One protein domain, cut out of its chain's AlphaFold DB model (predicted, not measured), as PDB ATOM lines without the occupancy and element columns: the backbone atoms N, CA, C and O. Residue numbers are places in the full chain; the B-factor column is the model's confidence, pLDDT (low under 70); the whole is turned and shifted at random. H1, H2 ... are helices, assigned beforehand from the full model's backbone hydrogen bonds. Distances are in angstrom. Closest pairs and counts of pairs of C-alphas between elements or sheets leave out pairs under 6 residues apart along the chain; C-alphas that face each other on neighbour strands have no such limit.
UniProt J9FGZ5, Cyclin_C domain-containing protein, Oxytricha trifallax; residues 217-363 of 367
ATOM      1  N   ALA A 217      35.612 -53.541 -27.201       89.56
ATOM      2  CA  ALA A 217      36.325 -53.097 -28.395       89.56
ATOM      3  C   ALA A 217      37.487 -52.150 -28.035       89.56
ATOM      4  O   ALA A 217      37.466 -51.482 -26.994       89.56
ATOM      5  N   ALA A 218      38.483 -52.036 -28.923       94.31
ATOM      6  CA  ALA A 218      39.691 -51.235 -28.701       94.31
ATOM      7  C   ALA A 218      39.401 -49.781 -28.273       94.31
ATOM      8  O   ALA A 218      40.116 -49.226 -27.442       94.31
ATOM      9  N   ILE A 219      38.305 -49.182 -28.753       95.62
ATOM     10  CA  ILE A 219      37.892 -47.819 -28.382       95.62
ATOM     11  C   ILE A 219      37.629 -47.635 -26.878       95.62
ATOM     12  O   ILE A 219      37.922 -46.575 -26.331       95.62
ATOM     13  N   ARG A 220      37.132 -48.659 -26.171       94.75
ATOM     14  CA  ARG A 220      36.891 -48.587 -24.718       94.75
ATOM     15  C   ARG A 220      38.206 -48.533 -23.940       94.75
ATOM     16  O   ARG A 220      38.318 -47.773 -22.980       94.75
ATOM     17  N   PHE A 221      39.200 -49.317 -24.360       96.44
ATOM     18  CA  PHE A 221      40.549 -49.272 -23.790       96.44
ATOM     19  C   PHE A 221      41.240 -47.950 -24.121       96.44
ATOM     20  O   PHE A 221      41.795 -47.317 -23.230       96.44
ATOM     21  N   PHE A 222      41.125 -47.494 -25.368       97.56
ATOM     22  CA  PHE A 222      41.633 -46.198 -25.806       97.56
ATOM     23  C   PHE A 222      41.076 -45.050 -24.956       97.56
ATOM     24  O   PHE A 222      41.851 -44.249 -24.446       97.56
ATOM     25  N   GLU A 223      39.762 -45.010 -24.701       96.25
ATOM     26  CA  GLU A 223      39.167 -43.980 -23.841       96.25
ATOM     27  C   GLU A 223      39.722 -43.999 -22.412       96.25
ATOM     28  O   GLU A 223      39.965 -42.940 -21.830       96.25
ATOM     29  N   ARG A 224      39.921 -45.188 -21.832       95.62
ATOM     30  CA  ARG A 224      40.511 -45.323 -20.490       95.62
ATOM     31  C   ARG A 224      41.942 -44.797 -20.463       95.62
ATOM     32  O   ARG A 224      42.292 -44.059 -19.548       95.62
ATOM     33  N   LEU A 225      42.732 -45.133 -21.481       96.44
ATOM     34  CA  LEU A 225      44.107 -44.664 -21.611       96.44
ATOM     35  C   LEU A 225      44.160 -43.147 -21.798       96.44
ATOM     36  O   LEU A 225      44.909 -42.497 -21.080       96.44
ATOM     37  N   CYS A 226      43.320 -42.570 -22.666       96.50
ATOM     38  CA  CYS A 226      43.211 -41.118 -22.829       96.50
ATOM     39  C   CYS A 226      42.924 -40.414 -21.500       96.50
ATOM     40  O   CYS A 226      43.582 -39.426 -21.196       96.50
ATOM     41  N   ARG A 227      42.002 -40.936 -20.678       95.44
ATOM     42  CA  ARG A 227      41.724 -40.373 -19.343       95.44
ATOM     43  C   ARG A 227      42.932 -40.476 -18.413       95.44
ATOM     44  O   ARG A 227      43.236 -39.504 -17.731       95.44
ATOM     45  N   ALA A 228      43.626 -41.615 -18.408       93.88
ATOM     46  CA  ALA A 228      44.815 -41.821 -17.580       93.88
ATOM     47  C   ALA A 228      45.940 -40.827 -17.914       93.88
ATOM     48  O   ALA A 228      46.636 -40.372 -17.012       93.88
ATOM     49  N   ILE A 229      46.079 -40.453 -19.189       92.38
ATOM     50  CA  ILE A 229      47.103 -39.504 -19.658       92.38
ATOM     51  C   ILE A 229      46.572 -38.087 -19.901       92.38
ATOM     52  O   ILE A 229      47.263 -37.274 -20.512       92.38
ATOM     53  N   GLN A 230      45.351 -37.797 -19.441       93.00
ATOM     54  CA  GLN A 230      44.707 -36.482 -19.527       93.00
ATOM     55  C   GLN A 230      44.577 -35.927 -20.961       93.00
ATOM     56  O   GLN A 230      44.704 -34.730 -21.199       93.00
ATOM     57  N   ILE A 231      44.299 -36.795 -21.936       93.56
ATOM     58  CA  ILE A 231      43.899 -36.391 -23.290       93.56
ATOM     59  C   ILE A 231      42.387 -36.132 -23.311       93.56
ATOM     60  O   ILE A 231      41.582 -37.044 -23.101       93.56
ATOM     61  N   GLU A 232      42.002 -34.890 -23.599       93.00
ATOM     62  CA  GLU A 232      40.604 -34.470 -23.724       93.00
ATOM     63  C   GLU A 232      39.972 -34.935 -25.044       93.00
ATOM     64  O   GLU A 232      40.626 -34.984 -26.079       93.00
ATOM     65  N   LYS A 233      38.660 -35.206 -25.052       92.62
ATOM     66  CA  LYS A 233      37.940 -35.664 -26.261       92.62
ATOM     67  C   LYS A 233      37.954 -34.654 -27.415       92.62
ATOM     68  O   LYS A 233      37.861 -35.029 -28.585       92.62
ATOM     69  N   THR A 234      38.028 -33.375 -27.072       91.06
ATOM     70  CA  THR A 234      38.088 -32.231 -27.989       91.06
ATOM     71  C   THR A 234      39.492 -31.965 -28.514       91.06
ATOM     72  O   THR A 234      39.658 -31.072 -29.334       91.06
ATOM     73  N   SER A 235      40.496 -32.707 -28.044       93.00
ATOM     74  CA  SER A 235      41.883 -32.462 -28.399       93.00
ATOM     75  C   SER A 235      42.268 -33.141 -29.712       93.00
ATOM     76  O   SER A 235      41.744 -34.200 -30.090       93.00
ATOM     77  N   ILE A 236      43.264 -32.568 -30.388       91.81
ATOM     78  CA  ILE A 236      43.797 -33.120 -31.635       91.81
ATOM     79  C   ILE A 236      44.389 -34.522 -31.434       91.81
ATOM     80  O   ILE A 236      44.272 -35.385 -32.303       91.81
ATOM     81  N   GLN A 237      44.973 -34.788 -30.261       93.88
ATOM     82  CA  GLN A 237      45.526 -36.093 -29.898       93.88
ATOM     83  C   GLN A 237      44.429 -37.162 -29.810       93.88
ATOM     84  O   GLN A 237      44.633 -38.285 -30.272       93.88
ATOM     85  N   TYR A 238      43.259 -36.820 -29.258       96.19
ATOM     86  CA  TYR A 238      42.125 -37.738 -29.196       96.19
ATOM     87  C   TYR A 238      41.569 -38.039 -30.588       96.19
ATOM     88  O   TYR A 238      41.379 -39.205 -30.937       96.19
ATOM     89  N   GLN A 239      41.370 -37.002 -31.410       95.56
ATOM     90  CA  GLN A 239      40.883 -37.164 -32.784       95.56
ATOM     91  C   GLN A 239      41.866 -37.972 -33.644       95.56
ATOM     92  O   GLN A 239      41.446 -38.847 -34.403       95.56
ATOM     93  N   LEU A 240      43.175 -37.760 -33.471       95.06
ATOM     94  CA  LEU A 240      44.208 -38.582 -34.099       95.06
ATOM     95  C   LEU A 240      44.110 -40.043 -33.649       95.06
ATOM     96  O   LEU A 240      44.145 -40.945 -34.481       95.06
ATOM     97  N   GLY A 241      43.955 -40.300 -32.350       97.00
ATOM     98  CA  GLY A 241      43.794 -41.658 -31.837       97.00
ATOM     99  C   GLY A 241      42.559 -42.365 -32.404       97.00
ATOM    100  O   GLY A 241      42.657 -43.505 -32.861       97.00
ATOM    101  N   LEU A 242      41.418 -41.672 -32.485       96.62
ATOM    102  CA  LEU A 242      40.218 -42.192 -33.148       96.62
ATOM    103  C   LEU A 242      40.457 -42.493 -34.632       96.62
ATOM    104  O   LEU A 242      40.003 -43.529 -35.126       96.62
ATOM    105  N   PHE A 243      41.187 -41.632 -35.340       95.25
ATOM    106  CA  PHE A 243      41.555 -41.869 -36.734       95.25
ATOM    107  C   PHE A 243      42.405 -43.141 -36.884       95.25
ATOM    108  O   PHE A 243      42.099 -43.998 -37.717       95.25
ATOM    109  N   LEU A 244      43.418 -43.321 -36.031       95.12
ATOM    110  CA  LEU A 244      44.285 -44.505 -36.035       95.12
ATOM    111  C   LEU A 244      43.540 -45.795 -35.644       95.12
ATOM    112  O   LEU A 244      43.835 -46.863 -36.190       95.12
ATOM    113  N   LEU A 245      42.541 -45.720 -34.759       96.44
ATOM    114  CA  LEU A 245      41.651 -46.852 -34.467       96.44
ATOM    115  C   LEU A 245      40.833 -47.264 -35.693       96.44
ATOM    116  O   LEU A 245      40.738 -48.454 -35.988       96.44
ATOM    117  N   HIS A 246      40.290 -46.304 -36.447       94.69
ATOM    118  CA  HIS A 246      39.567 -46.608 -37.685       94.69
ATOM    119  C   HIS A 246      40.478 -47.222 -38.749       94.69
ATOM    120  O   HIS A 246      40.071 -48.159 -39.435       94.69
ATOM    121  N   ILE A 247      41.719 -46.739 -38.871       91.75
ATOM    122  CA  ILE A 247      42.730 -47.372 -39.728       91.75
ATOM    123  C   ILE A 247      42.948 -48.821 -39.280       91.75
ATOM    124  O   ILE A 247      42.863 -49.733 -40.101       91.75
ATOM    125  N   SER A 248      43.152 -49.054 -37.986       93.00
ATOM    126  CA  SER A 248      43.365 -50.399 -37.435       93.00
ATOM    127  C   SER A 248      42.189 -51.336 -37.732       93.00
ATOM    128  O   SER A 248      42.392 -52.453 -38.200       93.00
ATOM    129  N   ALA A 249      40.954 -50.855 -37.571       92.38
ATOM    130  CA  ALA A 249      39.742 -51.615 -37.862       92.38
ATOM    131  C   ALA A 249      39.557 -51.919 -39.363       92.38
ATOM    132  O   ALA A 249      38.986 -52.951 -39.725       92.38
ATOM    133  N   MET A 250      40.066 -51.064 -40.259       88.88
ATOM    134  CA  MET A 250      40.018 -51.288 -41.709       88.88
ATOM    135  C   MET A 250      40.941 -52.414 -42.184       88.88
ATOM    136  O   MET A 250      40.613 -53.105 -43.151       88.88
ATOM    137  N   TYR A 251      42.088 -52.618 -41.537       85.25
ATOM    138  CA  TYR A 251      43.076 -53.600 -41.980       85.25
ATOM    139  C   TYR A 251      43.030 -54.870 -41.125       85.25
ATOM    140  O   TYR A 251      43.482 -54.849 -39.982       85.25
ATOM    141  N   PRO A 252      42.578 -56.013 -41.677       81.62
ATOM    142  CA  PRO A 252      42.521 -57.253 -40.905       81.62
ATOM    143  C   PRO A 252      43.884 -57.698 -40.353       81.62
ATOM    144  O   PRO A 252      43.937 -58.226 -39.251       81.62
ATOM    145  N   SER A 253      44.995 -57.394 -41.037       80.75
ATOM    146  CA  SER A 253      46.359 -57.675 -40.547       80.75
ATOM    147  C   SER A 253      46.783 -56.857 -39.317       80.75
ATOM    148  O   SER A 253      47.854 -57.092 -38.765       80.75
ATOM    149  N   LEU A 254      46.011 -55.835 -38.938       83.56
ATOM    150  CA  LEU A 254      46.206 -55.078 -37.699       83.56
ATOM    151  C   LEU A 254      45.268 -55.583 -36.598       83.56
ATOM    152  O   LEU A 254      45.645 -55.549 -35.430       83.56
ATOM    153  N   ASN A 255      44.082 -56.076 -36.967       80.94
ATOM    154  CA  ASN A 255      43.051 -56.484 -36.017       80.94
ATOM    155  C   ASN A 255      43.159 -57.957 -35.583       80.94
ATOM    156  O   ASN A 255      43.074 -58.239 -34.400       80.94
ATOM    157  N   PHE A 256      43.358 -58.905 -36.505       79.25
ATOM    158  CA  PHE A 256      43.257 -60.341 -36.185       79.25
ATOM    159  C   PHE A 256      44.439 -60.899 -35.391       79.25
ATOM    160  O   PHE A 256      44.260 -61.807 -34.584       79.25
ATOM    161  N   ASP A 257      45.632 -60.345 -35.593       80.19
ATOM    162  CA  ASP A 257      46.846 -60.811 -34.914       80.19
ATOM    163  C   ASP A 257      46.994 -60.238 -33.495       80.19
ATOM    164  O   ASP A 257      47.944 -60.575 -32.790       80.19
ATOM    165  N   ASN A 258      46.096 -59.335 -33.083       86.06
ATOM    166  CA  ASN A 258      46.255 -58.542 -31.872       86.06
ATOM    167  C   ASN A 258      44.952 -58.484 -31.079       86.06
ATOM    168  O   ASN A 258      43.852 -58.398 -31.616       86.06
ATOM    169  N   SER A 259      45.075 -58.471 -29.762       91.12
ATOM    170  CA  SER A 259      43.932 -58.213 -28.894       91.12
ATOM    171  C   SER A 259      43.481 -56.746 -28.967       91.12
ATOM    172  O   SER A 259      44.252 -55.836 -29.282       91.12
ATOM    173  N   GLN A 260      42.226 -56.487 -28.590       92.94
ATOM    174  CA  GLN A 260      41.656 -55.135 -28.593       92.94
ATOM    175  C   GLN A 260      42.412 -54.156 -27.671       92.94
ATOM    176  O   GLN A 260      42.528 -52.974 -27.994       92.94
ATOM    177  N   HIS A 261      42.975 -54.629 -26.552       94.69
ATOM    178  CA  HIS A 261      43.790 -53.792 -25.664       94.69
ATOM    179  C   HIS A 261      45.172 -53.487 -26.264       94.69
ATOM    180  O   HIS A 261      45.630 -52.351 -26.165       94.69
ATOM    181  N   GLN A 262      45.812 -54.449 -26.946       94.38
ATOM    182  CA  GLN A 262      47.076 -54.212 -27.660       94.38
ATOM    183  C   GLN A 262      46.907 -53.170 -28.766       94.38
ATOM    184  O   GLN A 262      47.753 -52.289 -28.902       94.38
ATOM    185  N   ILE A 263      45.796 -53.221 -29.511       96.00
ATOM    186  CA  ILE A 263      45.467 -52.210 -30.524       96.00
ATOM    187  C   ILE A 263      45.351 -50.823 -29.880       96.00
ATOM    188  O   ILE A 263      45.948 -49.869 -30.373       96.00
ATOM    189  N   ALA A 264      44.637 -50.702 -28.758       97.06
ATOM    190  CA  ALA A 264      44.494 -49.428 -28.054       97.06
ATOM    191  C   ALA A 264      45.834 -48.874 -27.535       97.06
ATOM    192  O   ALA A 264      46.115 -47.689 -27.723       97.06
ATOM    193  N   ASN A 265      46.678 -49.724 -26.941       96.06
ATOM    194  CA  ASN A 265      48.020 -49.342 -26.489       96.06
ATOM    195  C   ASN A 265      48.902 -48.890 -27.657       96.06
ATOM    196  O   ASN A 265      49.511 -47.823 -27.585       96.06
ATOM    197  N   ALA A 266      48.906 -49.638 -28.766       95.69
ATOM    198  CA  ALA A 266      49.643 -49.270 -29.972       95.69
ATOM    199  C   ALA A 266      49.196 -47.911 -30.525       95.69
ATOM    200  O   ALA A 266      50.034 -47.098 -30.921       95.69
ATOM    201  N   VAL A 267      47.888 -47.635 -30.524       96.94
ATOM    202  CA  VAL A 267      47.343 -46.341 -30.950       96.94
ATOM    203  C   VAL A 267      47.818 -45.212 -30.036       96.94
ATOM    204  O   VAL A 267      48.344 -44.226 -30.544       96.94
ATOM    205  N   ILE A 268      47.692 -45.346 -28.713       96.00
ATOM    206  CA  ILE A 268      48.137 -44.306 -27.767       96.00
ATOM    207  C   ILE A 268      49.639 -44.070 -27.882       96.00
ATOM    208  O   ILE A 268      50.076 -42.924 -27.965       96.00
ATOM    209  N   PHE A 269      50.431 -45.137 -27.961       93.25
ATOM    210  CA  PHE A 269      51.868 -45.035 -28.176       93.25
ATOM    211  C   PHE A 269      52.194 -44.284 -29.472       93.25
ATOM    212  O   PHE A 269      53.038 -43.388 -29.473       93.25
ATOM    213  N   THR A 270      51.476 -44.582 -30.559       91.88
ATOM    214  CA  THR A 270      51.639 -43.889 -31.846       91.88
ATOM    215  C   THR A 270      51.285 -42.403 -31.731       91.88
ATOM    216  O   THR A 270      52.041 -41.559 -32.209       91.88
ATOM    217  N   VAL A 271      50.183 -42.062 -31.055       92.88
ATOM    218  CA  VAL A 271      49.783 -40.669 -30.789       92.88
ATOM    219  C   VAL A 271      50.870 -39.937 -30.002       92.88
ATOM    220  O   VAL A 271      51.316 -38.872 -30.424       92.88
ATOM    221  N   LEU A 272      51.351 -40.509 -28.895       88.88
ATOM    222  CA  LEU A 272      52.398 -39.904 -28.067       88.88
ATOM    223  C   LEU A 272      53.704 -39.700 -28.844       88.88
ATOM    224  O   LEU A 272      54.343 -38.656 -28.692       88.88
ATOM    225  N   LYS A 273      54.078 -40.659 -29.698       83.69
ATOM    226  CA  LYS A 273      55.249 -40.558 -30.579       83.69
ATOM    227  C   LYS A 273      55.104 -39.439 -31.608       83.69
ATOM    228  O   LYS A 273      56.029 -38.647 -31.752       83.69
ATOM    229  N   ILE A 274      53.951 -39.329 -32.273       84.94
ATOM    230  CA  ILE A 274      53.679 -38.247 -33.234       84.94
ATOM    231  C   ILE A 274      53.729 -36.878 -32.540       84.94
ATOM    232  O   ILE A 274      54.305 -35.930 -33.065       84.94
ATOM    233  N   VAL A 275      53.154 -36.782 -31.342       82.69
ATOM    234  CA  VAL A 275      53.004 -35.518 -30.612       82.69
ATOM    235  C   VAL A 275      54.308 -35.000 -30.004       82.69
ATOM    236  O   VAL A 275      54.462 -33.791 -29.873       82.69
ATOM    237  N   ASN A 276      55.242 -35.870 -29.609       74.94
ATOM    238  CA  ASN A 276      56.528 -35.437 -29.042       74.94
ATOM    239  C   ASN A 276      57.705 -35.669 -30.005       74.94
ATOM    240  O   ASN A 276      58.839 -35.854 -29.564       74.94
ATOM    241  N   PHE A 277      57.432 -35.647 -31.310       66.25
ATOM    242  CA  PHE A 277      58.396 -35.935 -32.371       66.25
ATOM    243  C   PHE A 277      59.685 -35.094 -32.291       66.25
ATOM    244  O   PHE A 277      60.775 -35.632 -32.467       66.25
ATOM    245  N   ASP A 278      59.580 -33.800 -31.969       62.25
ATOM    246  CA  ASP A 278      60.736 -32.889 -31.925       62.25
ATOM    247  C   ASP A 278      61.629 -33.072 -30.681       62.25
ATOM    248  O   ASP A 278      62.715 -32.498 -30.620       62.25
ATOM    249  N   LYS A 279      61.207 -33.858 -29.675       57.28
ATOM    250  CA  LYS A 279      61.824 -33.806 -28.340       57.28
ATOM    251  C   LYS A 279      62.859 -34.869 -27.996       57.28
ATOM    252  O   LYS A 279      63.514 -34.645 -26.993       57.28
ATOM    253  N   ASN A 280      63.020 -35.963 -28.748       52.00
ATOM    254  CA  ASN A 280      64.153 -36.907 -28.634       52.00
ATOM    255  C   ASN A 280      63.993 -38.042 -29.658       52.00
ATOM    256  O   ASN A 280      63.056 -38.836 -29.565       52.00
ATOM    257  N   GLN A 281      64.904 -38.137 -30.631       53.19
ATOM    258  CA  GLN A 281      64.754 -39.046 -31.776       53.19
ATOM    259  C   GLN A 281      65.100 -40.523 -31.502       53.19
ATOM    260  O   GLN A 281      64.742 -41.354 -32.330       53.19
ATOM    261  N   ASN A 282      65.715 -40.887 -30.364       52.12
ATOM    262  CA  ASN A 282      66.365 -42.207 -30.248       52.12
ATOM    263  C   ASN A 282      65.936 -43.128 -29.088       52.12
ATOM    264  O   ASN A 282      66.264 -44.308 -29.156       52.12
ATOM    265  N   ASP A 283      65.151 -42.686 -28.098       57.47
ATOM    266  CA  ASP A 283      64.718 -43.597 -27.024       57.47
ATOM    267  C   ASP A 283      63.316 -44.173 -27.282       57.47
ATOM    268  O   ASP A 283      62.271 -43.510 -27.210       57.47
ATOM    269  N   LEU A 284      63.293 -45.459 -27.622       51.88
ATOM    270  CA  LEU A 284      62.072 -46.244 -27.804       51.88
ATOM    271  C   LEU A 284      61.398 -46.587 -26.468       51.88
ATOM    272  O   LEU A 284      60.168 -46.646 -26.411       51.88
ATOM    273  N   GLU A 285      62.184 -46.742 -25.403       51.53
ATOM    274  CA  GLU A 285      61.717 -47.148 -24.074       51.53
ATOM    275  C   GLU A 285      61.110 -45.993 -23.268       51.53
ATOM    276  O   GLU A 285      60.074 -46.168 -22.636       51.53
ATOM    277  N   THR A 286      61.666 -44.780 -23.349       58.59
ATOM    278  CA  THR A 286      61.250 -43.651 -22.488       58.59
ATOM    279  C   THR A 286      59.936 -42.982 -22.897       58.59
ATOM    280  O   THR A 286      59.417 -42.128 -22.181       58.59
ATOM    281  N   PHE A 287      59.370 -43.351 -24.048       70.94
ATOM    282  CA  PHE A 287      58.145 -42.729 -24.558       70.94
ATOM    283  C   PHE A 287      56.856 -43.326 -24.003       70.94
ATOM    284  O   PHE A 287      55.812 -42.678 -24.087       70.94
ATOM    285  N   TRP A 288      56.912 -44.556 -23.493       85.50
ATOM    286  CA  TRP A 288      55.782 -45.167 -22.812       85.50
ATOM    287  C   TRP A 288      55.918 -44.889 -21.312       85.50
ATOM    288  O   TRP A 288      56.858 -45.387 -20.698       85.50
ATOM    289  N   PRO A 289      55.038 -44.068 -20.712       85.19
ATOM    290  CA  PRO A 289      55.154 -43.726 -19.301       85.19
ATOM    291  C   PRO A 289      55.096 -44.970 -18.405       85.19
ATOM    292  O   PRO A 289      54.232 -45.826 -18.597       85.19
ATOM    293  N   SER A 290      55.954 -45.036 -17.383       88.00
ATOM    294  CA  SER A 290      56.011 -46.169 -16.444       88.00
ATOM    295  C   SER A 290      54.657 -46.465 -15.793       88.00
ATOM    296  O   SER A 290      54.249 -47.618 -15.721       88.00
ATOM    297  N   TYR A 291      53.893 -45.434 -15.423       89.12
ATOM    298  CA  TYR A 291      52.554 -45.623 -14.854       89.12
ATOM    299  C   TYR A 291      51.558 -46.254 -15.846       89.12
ATOM    300  O   TYR A 291      50.635 -46.946 -15.427       89.12
ATOM    301  N   LEU A 292      51.714 -46.040 -17.163       90.50
ATOM    302  CA  LEU A 292      50.895 -46.740 -18.158       90.50
ATOM    303  C   LEU A 292      51.314 -48.202 -18.279       90.50
ATOM    304  O   LEU A 292      50.452 -49.061 -18.462       90.50
ATOM    305  N   GLN A 293      52.607 -48.499 -18.163       91.69
ATOM    306  CA  GLN A 293      53.085 -49.877 -18.093       91.69
ATOM    307  C   GLN A 293      52.534 -50.591 -16.856       91.69
ATOM    308  O   GLN A 293      52.043 -51.707 -16.985       91.69
ATOM    309  N   GLU A 294      52.522 -49.940 -15.695       91.50
ATOM    310  CA  GLU A 294      51.907 -50.472 -14.473       91.50
ATOM    311  C   GLU A 294      50.393 -50.678 -14.634       91.50
ATOM    312  O   GLU A 294      49.869 -51.731 -14.278       91.50
ATOM    313  N   LEU A 295      49.687 -49.705 -15.226       92.50
ATOM    314  CA  LEU A 295      48.237 -49.773 -15.437       92.50
ATOM    315  C   LEU A 295      47.830 -50.884 -16.412       92.50
ATOM    316  O   LEU A 295      46.785 -51.512 -16.248       92.50
ATOM    317  N   THR A 296      48.609 -51.068 -17.477       92.56
ATOM    318  CA  THR A 296      48.262 -51.972 -18.582       92.56
ATOM    319  C   THR A 296      48.922 -53.338 -18.471       92.56
ATOM    320  O   THR A 296      48.462 -54.270 -19.120       92.56
ATOM    321  N   GLY A 297      49.994 -53.460 -17.685       92.75
ATOM    322  CA  GLY A 297      50.866 -54.632 -17.667       92.75
ATOM    323  C   GLY A 297      51.718 -54.792 -18.931       92.75
ATOM    324  O   GLY A 297      52.325 -55.845 -19.108       92.75
ATOM    325  N   HIS A 298      51.759 -53.787 -19.816       90.56
ATOM    326  CA  HIS A 298      52.451 -53.857 -21.104       90.56
ATOM    327  C   HIS A 298      53.561 -52.814 -21.220       90.56
ATOM    328  O   HIS A 298      53.357 -51.620 -20.986       90.56
ATOM    329  N   SER A 299      54.731 -53.278 -21.641       90.06
ATOM    330  CA  SER A 299      55.857 -52.451 -22.064       90.06
ATOM    331  C   SER A 299      55.654 -51.943 -23.495       90.06
ATOM    332  O   SER A 299      54.861 -52.498 -24.259       90.06
ATOM    333  N   SER A 300      56.416 -50.925 -23.905       85.38
ATOM    334  CA  SER A 300      56.387 -50.440 -25.293       85.38
ATOM    335  C   SER A 300      56.715 -51.535 -26.314       85.38
ATOM    336  O   SER A 300      56.152 -51.532 -27.409       85.38
ATOM    337  N   PHE A 301      57.561 -52.504 -25.951       87.81
ATOM    338  CA  PHE A 301      57.952 -53.630 -26.802       87.81
ATOM    339  C   PHE A 301      56.789 -54.552 -27.178       87.81
ATOM    340  O   PHE A 301      56.775 -55.090 -28.285       87.81
ATOM    341  N   ASP A 302      55.782 -54.690 -26.312       87.31
ATOM    342  CA  ASP A 302      54.664 -55.623 -26.514       87.31
ATOM    343  C   ASP A 302      53.770 -55.251 -27.703       87.31
ATOM    344  O   ASP A 302      53.099 -56.105 -28.287       87.31
ATOM    345  N   PHE A 303      53.749 -53.969 -28.070       87.56
ATOM    346  CA  PHE A 303      52.899 -53.427 -29.130       87.56
ATOM    347  C   PHE A 303      53.666 -52.544 -30.124       87.56
ATOM    348  O   PHE A 303      53.058 -51.923 -30.999       87.56
ATOM    349  N   PHE A 304      54.997 -52.511 -30.034       87.38
ATOM    350  CA  PHE A 304      55.852 -51.693 -30.891       87.38
ATOM    351  C   PHE A 304      55.684 -52.016 -32.378       87.38
ATOM    352  O   PHE A 304      55.451 -51.125 -33.197       87.38
ATOM    353  N   GLU A 305      55.722 -53.303 -32.730       87.88
ATOM    354  CA  GLU A 305      55.547 -53.748 -34.116       87.88
ATOM    355  C   GLU A 305      54.155 -53.408 -34.658       87.88
ATOM    356  O   GLU A 305      53.999 -53.053 -35.829       87.88
ATOM    357  N   LEU A 306      53.127 -53.454 -33.806       91.12
ATOM    358  CA  LEU A 306      51.783 -53.035 -34.187       91.12
ATOM    359  C   LEU A 306      51.723 -51.522 -34.425       91.12
ATOM    360  O   LEU A 306      51.199 -51.094 -35.453       91.12
ATOM    361  N   ALA A 307      52.312 -50.720 -33.537       91.06
ATOM    362  CA  ALA A 307      52.411 -49.274 -33.708       91.06
ATOM    363  C   ALA A 307      53.148 -48.909 -35.009       91.06
ATOM    364  O   ALA A 307      52.668 -48.070 -35.773       91.06
ATOM    365  N   LYS A 308      54.245 -49.612 -35.331       87.19
ATOM    366  CA  LYS A 308      54.980 -49.467 -36.599       87.19
ATOM    367  C   LYS A 308      54.092 -49.756 -37.813       87.19
ATOM    368  O   LYS A 308      54.091 -49.007 -38.788       87.19
ATOM    369  N   LYS A 309      53.290 -50.820 -37.767       89.31
ATOM    370  CA  LYS A 309      52.345 -51.126 -38.851       89.31
ATOM    371  C   LYS A 309      51.249 -50.056 -38.975       89.31
ATOM    372  O   LYS A 309      50.924 -49.667 -40.096       89.31
ATOM    373  N   ILE A 310      50.711 -49.557 -37.859       90.50
ATOM    374  CA  ILE A 310      49.684 -48.502 -37.837       90.50
ATOM    375  C   ILE A 310      50.226 -47.201 -38.441       90.50
ATOM    376  O   ILE A 310      49.594 -46.645 -39.341       90.50
ATOM    377  N   ILE A 311      51.402 -46.735 -38.005       86.75
ATOM    378  CA  ILE A 311      51.995 -45.493 -38.522       86.75
ATOM    379  C   ILE A 311      52.342 -45.607 -40.009       86.75
ATOM    380  O   ILE A 311      52.102 -44.663 -40.758       86.75
ATOM    381  N   ASN A 312      52.803 -46.775 -40.468       84.69
ATOM    382  CA  ASN A 312      53.038 -47.022 -41.890       84.69
ATOM    383  C   ASN A 312      51.741 -46.906 -42.696       84.69
ATOM    384  O   ASN A 312      51.731 -46.266 -43.743       84.69
ATOM    385  N   LYS A 313      50.622 -47.451 -42.195       85.62
ATOM    386  CA  LYS A 313      49.317 -47.294 -42.859       85.62
ATOM    387  C   LYS A 313      48.827 -45.859 -42.869       85.62
ATOM    388  O   LYS A 313      48.323 -45.403 -43.890       85.62
ATOM    389  N   TYR A 314      49.013 -45.135 -41.776       85.06
ATOM    390  CA  TYR A 314      48.741 -43.707 -41.733       85.06
ATOM    391  C   TYR A 314      49.563 -42.954 -42.803       85.06
ATOM    392  O   TYR A 314      48.992 -42.238 -43.622       85.06
ATOM    393  N   VAL A 315      50.872 -43.197 -42.893       80.31
ATOM    394  CA  VAL A 315      51.764 -42.591 -43.897       80.31
ATOM    395  C   VAL A 315      51.359 -42.934 -45.335       80.31
ATOM    396  O   VAL A 315      51.281 -42.037 -46.175       80.31
ATOM    397  N   GLU A 316      51.071 -44.206 -45.623       78.62
ATOM    398  CA  GLU A 316      50.613 -44.658 -46.945       78.62
ATOM    399  C   GLU A 316      49.362 -43.880 -47.392       78.62
ATOM    400  O   GLU A 316      49.270 -43.457 -48.548       78.62
ATOM    401  N   LEU A 317      48.416 -43.638 -46.471       77.06
ATOM    402  CA  LEU A 317      47.202 -42.861 -46.740       77.06
ATOM    403  C   LEU A 317      47.493 -41.390 -47.070       77.06
ATOM    404  O   LEU A 317      46.788 -40.810 -47.894       77.06
ATOM    405  N   HIS A 318      48.527 -40.804 -46.464       71.06
ATOM    406  CA  HIS A 318      48.950 -39.428 -46.729       71.06
ATOM    407  C   HIS A 318      49.681 -39.258 -48.063       71.06
ATOM    408  O   HIS A 318      49.497 -38.242 -48.728       71.06
ATOM    409  N   GLN A 319      50.510 -40.226 -48.457       70.50
ATOM    410  CA  GLN A 319      51.331 -40.132 -49.670       70.50
ATOM    411  C   GLN A 319      50.549 -40.414 -50.962       70.50
ATOM    412  O   GLN A 319      50.980 -40.024 -52.039       70.50
ATOM    413  N   GLY A 320      49.378 -41.055 -50.887       59.78
ATOM    414  CA  GLY A 320      48.357 -40.972 -51.938       59.78
ATOM    415  C   GLY A 320      48.663 -41.612 -53.304       59.78
ATOM    416  O   GLY A 320      47.914 -41.357 -54.247       59.78
ATOM    417  N   HIS A 321      49.691 -42.454 -53.443       51.31
ATOM    418  CA  HIS A 321      50.118 -42.940 -54.767       51.31
ATOM    419  C   HIS A 321      49.450 -44.239 -55.268       51.31
ATOM    420  O   HIS A 321      49.480 -44.494 -56.468       51.31
ATOM    421  N   ASP A 322      48.796 -45.042 -54.417       56.31
ATOM    422  CA  ASP A 322      48.234 -46.349 -54.817       56.31
ATOM    423  C   ASP A 322      46.692 -46.315 -54.977       56.31
ATOM    424  O   ASP A 322      45.966 -45.743 -54.160       56.31
ATOM    425  N   GLN A 323      46.146 -46.982 -56.001       54.47
ATOM    426  CA  GLN A 323      44.700 -47.218 -56.147       54.47
ATOM    427  C   GLN A 323      44.104 -47.940 -54.924       54.47
ATOM    428  O   GLN A 323      42.956 -47.682 -54.549       54.47
ATOM    429  N   LYS A 324      44.887 -48.785 -54.237       55.91
ATOM    430  CA  LYS A 324      44.490 -49.409 -52.961       55.91
ATOM    431  C   LYS A 324      44.293 -48.375 -51.847       55.91
ATOM    432  O   LYS A 324      43.340 -48.479 -51.077       55.91
ATOM    433  N   VAL A 325      45.131 -47.337 -51.815       59.44
ATOM    434  CA  VAL A 325      45.013 -46.185 -50.903       59.44
ATOM    435  C   VAL A 325      43.794 -45.323 -51.262       59.44
ATOM    436  O   VAL A 325      43.094 -44.838 -50.372       59.44
ATOM    437  N   GLN A 326      43.443 -45.203 -52.549       58.94
ATOM    438  CA  GLN A 326      42.244 -44.459 -52.963       58.94
ATOM    439  C   GLN A 326      40.939 -45.052 -52.417       58.94
ATOM    440  O   GLN A 326      40.026 -44.295 -52.080       58.94
ATOM    441  N   ARG A 327      40.849 -46.380 -52.276       61.03
ATOM    442  CA  ARG A 327      39.676 -47.048 -51.688       61.03
ATOM    443  C   ARG A 327      39.501 -46.733 -50.197       61.03
ATOM    444  O   ARG A 327      38.403 -46.847 -49.668       61.03
ATOM    445  N   LEU A 328      40.553 -46.276 -49.521       64.38
ATOM    446  CA  LEU A 328      40.549 -45.912 -48.100       64.38
ATOM    447  C   LEU A 328      40.321 -44.416 -47.859       64.38
ATOM    448  O   LEU A 328      40.290 -43.962 -46.713       64.38
ATOM    449  N   LYS A 329      40.059 -43.652 -48.931       72.94
ATOM    450  CA  LYS A 329      39.680 -42.237 -48.856       72.94
ATOM    451  C   LYS A 329      38.478 -41.991 -47.955       72.94
ATOM    452  O   LYS A 329      38.287 -40.852 -47.571       72.94
ATOM    453  N   LEU A 330      37.652 -42.985 -47.628       81.56
ATOM    454  CA  LEU A 330      36.464 -42.755 -46.810       81.56
ATOM    455  C   LEU A 330      36.800 -42.473 -45.336       81.56
ATOM    456  O   LEU A 330      36.295 -41.491 -44.799       81.56
ATOM    457  N   VAL A 331      37.707 -43.245 -44.719       87.06
ATOM    458  CA  VAL A 331      38.199 -42.940 -43.360       87.06
ATOM    459  C   VAL A 331      38.923 -41.598 -43.372       87.06
ATOM    460  O   VAL A 331      38.636 -40.733 -42.556       87.06
ATOM    461  N   PHE A 332      39.792 -41.379 -44.360       86.00
ATOM    462  CA  PHE A 332      40.477 -40.098 -44.519       86.00
ATOM    463  C   PHE A 332      39.477 -38.934 -44.659       86.00
ATOM    464  O   PHE A 332      39.548 -37.960 -43.932       86.00
ATOM    465  N   ARG A 333      38.477 -39.036 -45.539       86.50
ATOM    466  CA  ARG A 333      37.459 -37.989 -45.742       86.50
ATOM    467  C   ARG A 333      36.651 -37.709 -44.482       86.50
ATOM    468  O   ARG A 333      36.387 -36.541 -44.227       86.50
ATOM    469  N   LYS A 334      36.287 -38.739 -43.711       90.12
ATOM    470  CA  LYS A 334      35.604 -38.575 -42.420       90.12
ATOM    471  C   LYS A 334      36.436 -37.696 -41.484       90.12
ATOM    472  O   LYS A 334      35.951 -36.680 -41.013       90.12
ATOM    473  N   PHE A 335      37.713 -38.023 -41.303       91.69
ATOM    474  CA  PHE A 335      38.613 -37.289 -40.407       91.69
ATOM    475  C   PHE A 335      39.228 -36.016 -41.023       91.69
ATOM    476  O   PHE A 335      40.029 -35.336 -40.381       91.69
ATOM    477  N   LYS A 336      38.845 -35.671 -42.258       89.88
ATOM    478  CA  LYS A 336      39.085 -34.359 -42.872       89.88
ATOM    479  C   LYS A 336      38.014 -33.340 -42.462       89.88
ATOM    480  O   LYS A 336      38.222 -32.146 -42.649       89.88
ATOM    481  N   ASP A 337      36.874 -33.789 -41.940       89.06
ATOM    482  CA  ASP A 337      35.799 -32.902 -41.500       89.06
ATOM    483  C   ASP A 337      36.259 -31.997 -40.333       89.06
ATOM    484  O   ASP A 337      37.012 -32.456 -39.464       89.06
ATOM    485  N   PRO A 338      35.835 -30.717 -40.276       88.88
ATOM    486  CA  PRO A 338      36.154 -29.821 -39.163       88.88
ATOM    487  C   PRO A 338      35.737 -30.347 -37.785       88.88
ATOM    488  O   PRO A 338      36.429 -30.073 -36.807       88.88
ATOM    489  N   SER A 339      34.664 -31.141 -37.699       87.94
ATOM    490  CA  SER A 339      34.241 -31.803 -36.451       87.94
ATOM    491  C   SER A 339      35.283 -32.783 -35.898       87.94
ATOM    492  O   SER A 339      35.290 -33.069 -34.704       87.94
ATOM    493  N   HIS A 340      36.205 -33.239 -36.747       89.94
ATOM    494  CA  HIS A 340      37.338 -34.093 -36.403       89.94
ATOM    495  C   HIS A 340      38.677 -33.339 -36.456       89.94
ATOM    496  O   HIS A 340      39.726 -33.946 -36.669       89.94
ATOM    497  N   MET A 341      38.650 -32.008 -36.314       88.94
ATOM    498  CA  MET A 341      39.823 -31.120 -36.337       88.94
ATOM    499  C   MET A 341      40.700 -31.259 -37.588       88.94
ATOM    500  O   MET A 341      41.852 -30.837 -37.583       88.94
ATOM    501  N   GLN A 342      40.170 -31.842 -38.667       89.12
ATOM    502  CA  GLN A 342      40.912 -32.096 -39.900       89.12
ATOM    503  C   GLN A 342      42.233 -32.854 -39.652       89.12
ATOM    504  O   GLN A 342      43.245 -32.558 -40.284       89.12
ATOM    505  N   VAL A 343      42.246 -33.830 -38.735       87.62
ATOM    506  CA  VAL A 343      43.469 -34.587 -38.401       87.62
ATOM    507  C   VAL A 343      43.992 -35.422 -39.562       87.62
ATOM    508  O   VAL A 343      45.197 -35.648 -39.663       87.62
ATOM    509  N   SER A 344      43.115 -35.879 -40.460       85.56
ATOM    510  CA  SER A 344      43.527 -36.777 -41.537       85.56
ATOM    511  C   SER A 344      44.466 -36.153 -42.571       85.56
ATOM    512  O   SER A 344      45.292 -36.899 -43.062       85.56
ATOM    513  N   PRO A 345      44.367 -34.873 -42.995       82.25
ATOM    514  CA  PRO A 345      45.344 -34.269 -43.909       82.25
ATOM    515  C   PRO A 345      46.646 -33.817 -43.247       82.25
ATOM    516  O   PRO A 345      47.619 -33.573 -43.960       82.25
ATOM    517  N   MET A 346      46.700 -33.699 -41.920       82.56
ATOM    518  CA  MET A 346      47.872 -33.156 -41.234       82.56
ATOM    519  C   MET A 346      49.024 -34.148 -41.243       82.56
ATOM    520  O   MET A 346      48.839 -35.293 -40.850       82.56
ATOM    521  N   SER A 347      50.225 -33.717 -41.636       79.75
ATOM    522  CA  SER A 347      51.411 -34.551 -41.423       79.75
ATOM    523  C   SER A 347      51.757 -34.623 -39.928       79.75
ATOM    524  O   SER A 347      51.413 -33.706 -39.174       79.75
ATOM    525  N   PRO A 348      52.502 -35.648 -39.482       75.38
ATOM    526  CA  PRO A 348      52.921 -35.775 -38.083       75.38
ATOM    527  C   PRO A 348      53.628 -34.536 -37.535       75.38
ATOM    528  O   PRO A 348      53.388 -34.132 -36.402       75.38
ATOM    529  N   TYR A 349      54.425 -33.871 -38.373       73.94
ATOM    530  CA  TYR A 349      55.083 -32.615 -38.022       73.94
ATOM    531  C   TYR A 349      54.091 -31.477 -37.730       73.94
ATOM    532  O   TYR A 349      54.269 -30.726 -36.770       73.94
ATOM    533  N   HIS A 350      53.026 -31.356 -38.528       76.62
ATOM    534  CA  HIS A 350      51.983 -30.354 -38.295       76.62
ATOM    535  C   HIS A 350      51.222 -30.634 -36.998       76.62
ATOM    536  O   HIS A 350      50.991 -29.710 -36.221       76.62
ATOM    537  N   ILE A 351      50.898 -31.902 -36.733       75.38
ATOM    538  CA  ILE A 351      50.237 -32.312 -35.488       75.38
ATOM    539  C   ILE A 351      51.105 -31.947 -34.277       75.38
ATOM    540  O   ILE A 351      50.611 -31.327 -33.338       75.38
ATOM    541  N   CYS A 352      52.403 -32.274 -34.314       76.12
ATOM    542  CA  CYS A 352      53.356 -31.940 -33.252       76.12
ATOM    543  C   CYS A 352      53.346 -30.433 -32.942       76.12
ATOM    544  O   CYS A 352      53.164 -30.033 -31.792       76.12
ATOM    545  N   LYS A 353      53.441 -29.586 -33.975       77.81
ATOM    546  CA  LYS A 353      53.399 -28.124 -33.823       77.81
ATOM    547  C   LYS A 353      52.104 -27.607 -33.205       77.81
ATOM    548  O   LYS A 353      52.165 -26.731 -32.346       77.81
ATOM    549  N   LEU A 354      50.951 -28.118 -33.641       75.88
ATOM    550  CA  LEU A 354      49.651 -27.690 -33.116       75.88
ATOM    551  C   LEU A 354      49.523 -28.025 -31.629       75.88
ATOM    552  O   LEU A 354      49.154 -27.161 -30.840       75.88
ATOM    553  N   VAL A 355      49.942 -29.225 -31.219       76.88
ATOM    554  CA  VAL A 355      49.936 -29.598 -29.796       76.88
ATOM    555  C   VAL A 355      50.878 -28.722 -28.972       76.88
ATOM    556  O   VAL A 355      50.567 -28.358 -27.839       76.88
ATOM    557  N   GLU A 356      52.046 -28.367 -29.503       79.25
ATOM    558  CA  GLU A 356      52.939 -27.438 -28.812       79.25
ATOM    559  C   GLU A 356      52.334 -26.042 -28.654       79.25
ATOM    560  O   GLU A 356      52.550 -25.401 -27.624       79.25
ATOM    561  N   GLN A 357      51.576 -25.571 -29.647       79.75
ATOM    562  CA  GLN A 357      50.849 -24.306 -29.570       79.75
ATOM    563  C   GLN A 357      49.733 -24.366 -28.520       79.75
ATOM    564  O   GLN A 357      49.694 -23.486 -27.664       79.75
ATOM    565  N   GLU A 358      48.914 -25.422 -28.509       79.50
ATOM    566  CA  GLU A 358      47.885 -25.655 -27.480       79.50
ATOM    567  C   GLU A 358      48.500 -25.672 -26.071       79.50
ATOM    568  O   GLU A 358      48.041 -24.979 -25.164       79.50
ATOM    569  N   ARG A 359      49.619 -26.389 -25.889       80.12
ATOM    570  CA  ARG A 359      50.352 -26.431 -24.611       80.12
ATOM    571  C   ARG A 359      50.868 -25.058 -24.182       80.12
ATOM    572  O   ARG A 359      50.913 -24.786 -22.988       80.12
ATOM    573  N   LYS A 360      51.305 -24.212 -25.121       81.06
ATOM    574  CA  LYS A 360      51.777 -22.849 -24.823       81.06
ATOM    575  C   LYS A 360      50.623 -21.911 -24.474       81.06
ATOM    576  O   LYS A 360      50.788 -21.102 -23.575       81.06
ATOM    577  N   GLN A 361      49.481 -22.040 -25.146       77.31
ATOM    578  CA  GLN A 361      48.283 -21.239 -24.874       77.31
ATOM    579  C   GLN A 361      47.642 -21.595 -23.528       77.31
ATOM    580  O   GLN A 361      47.194 -20.707 -22.812       77.31
ATOM    581  N   ASN A 362      47.674 -22.875 -23.149       69.69
ATOM    582  CA  ASN A 362      47.133 -23.353 -21.875       69.69
ATOM    583  C   ASN A 362      48.084 -23.144 -20.684       69.69
ATOM    584  O   ASN A 362      47.687 -23.327 -19.534       69.69
ATOM    585  N   ARG A 363      49.340 -22.743 -20.927       66.69
ATOM    586  CA  ARG A 363      50.228 -22.249 -19.869       66.69
ATOM    587  C   ARG A 363      49.811 -20.824 -19.532       66.69
ATOM    588  O   ARG A 363      50.296 -19.870 -20.134       66.69
TER     589      ARG A 363
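AT A GLANCE: This is residues 217 to 363 of the 367 residues of the protein "Cyclin_C domain-containing protein" of Oxytricha trifallax (UniProt J9FGZ5). Two helices, H2 and H4, cross at the core, with H1 packed over one side of this pair and H6 crossing it on the other. H8 packs on H2, H9 meets the end of H4 with its first turns and runs outward, and the short H5 and H7 lie farthest from the core. The printed part has 147 residues with nine named helices, H1 to H9 along the chain, and no named strand; the class is all helix. It is compact, with a radius of gyration of the C-alphas of 14.6 A and spans of 42 by 40 by 29 A.

HOW THE PARTS SIT: H1, residues 218 to 228, and H2, residues 236 to 250, form a helical hairpin. They touch at Ile 219 and Leu 245, their closest C-alphas, 7.2 A apart, at a shallow tilt of 20 degrees. H2 is the hub, touching six helices. H3, residues 252 to 255, touches H2 only at the corner, and only just, with 3 pairs of C-alphas within 8 A; the closest are Ser 248 and Leu 254, 5.5 A. H4, residues 260 to 275, touches H1, with C-alphas 218 and 260 closest at 4.4 A. H4 touches H2 at a steep tilt of 44 degrees, opposite ways, with Gly 241 and Val 267 closest at 5.9 A between C-alphas. H5, residues 290 to 296, touches no helix but is near H4. H6, residues 304 to 319, touches H4 at a steep tilt of 60 degrees; C-alphas 266 and 307 are closest, 4.6 A apart. H6 also touches H2, about perpendicular at 85 degrees, with C-alphas 248 and 310 closest at 6.6 A. H7, residues 323 to 326, is close to H6 but not clearly touching, with C-alphas 317 and 325 closest at 5.8 A. H8, residues 329 to 335, touches H2, with C-alphas 243 and 335 closest at 6.6 A. H9, residues 348 to 361, touches H4 about perpendicular at 74 degrees, with C-alphas 275 and 352 closest at 4.5 A. Every O i to N i+4 pair is within hydrogen-bond range in H1, H2, H4, H5, H6, H8 and H9; H3 and H7 are too short for such a pair.

IN THESE COORDINATES: H1 begins at C-alpha 218, (39.691, -51.235, -28.701), and measures 15.4 A from first to last C-alpha. H2 measures 21.1 A, H4 22.8 A, H6 22.5 A and H9 20.2 A. H9 ends at C-alpha 361, (48.283, -21.239, -24.874).

THE WHOLE: The C-alphas of Gln 323 and Arg 363 are farthest apart, 44.4 A. The printed part has no cut. The links H4 to H5 and H8 to H9 are long. The model's pLDDT is under 70 at residues 277 to 286, 320 to 328 and 362 to 363.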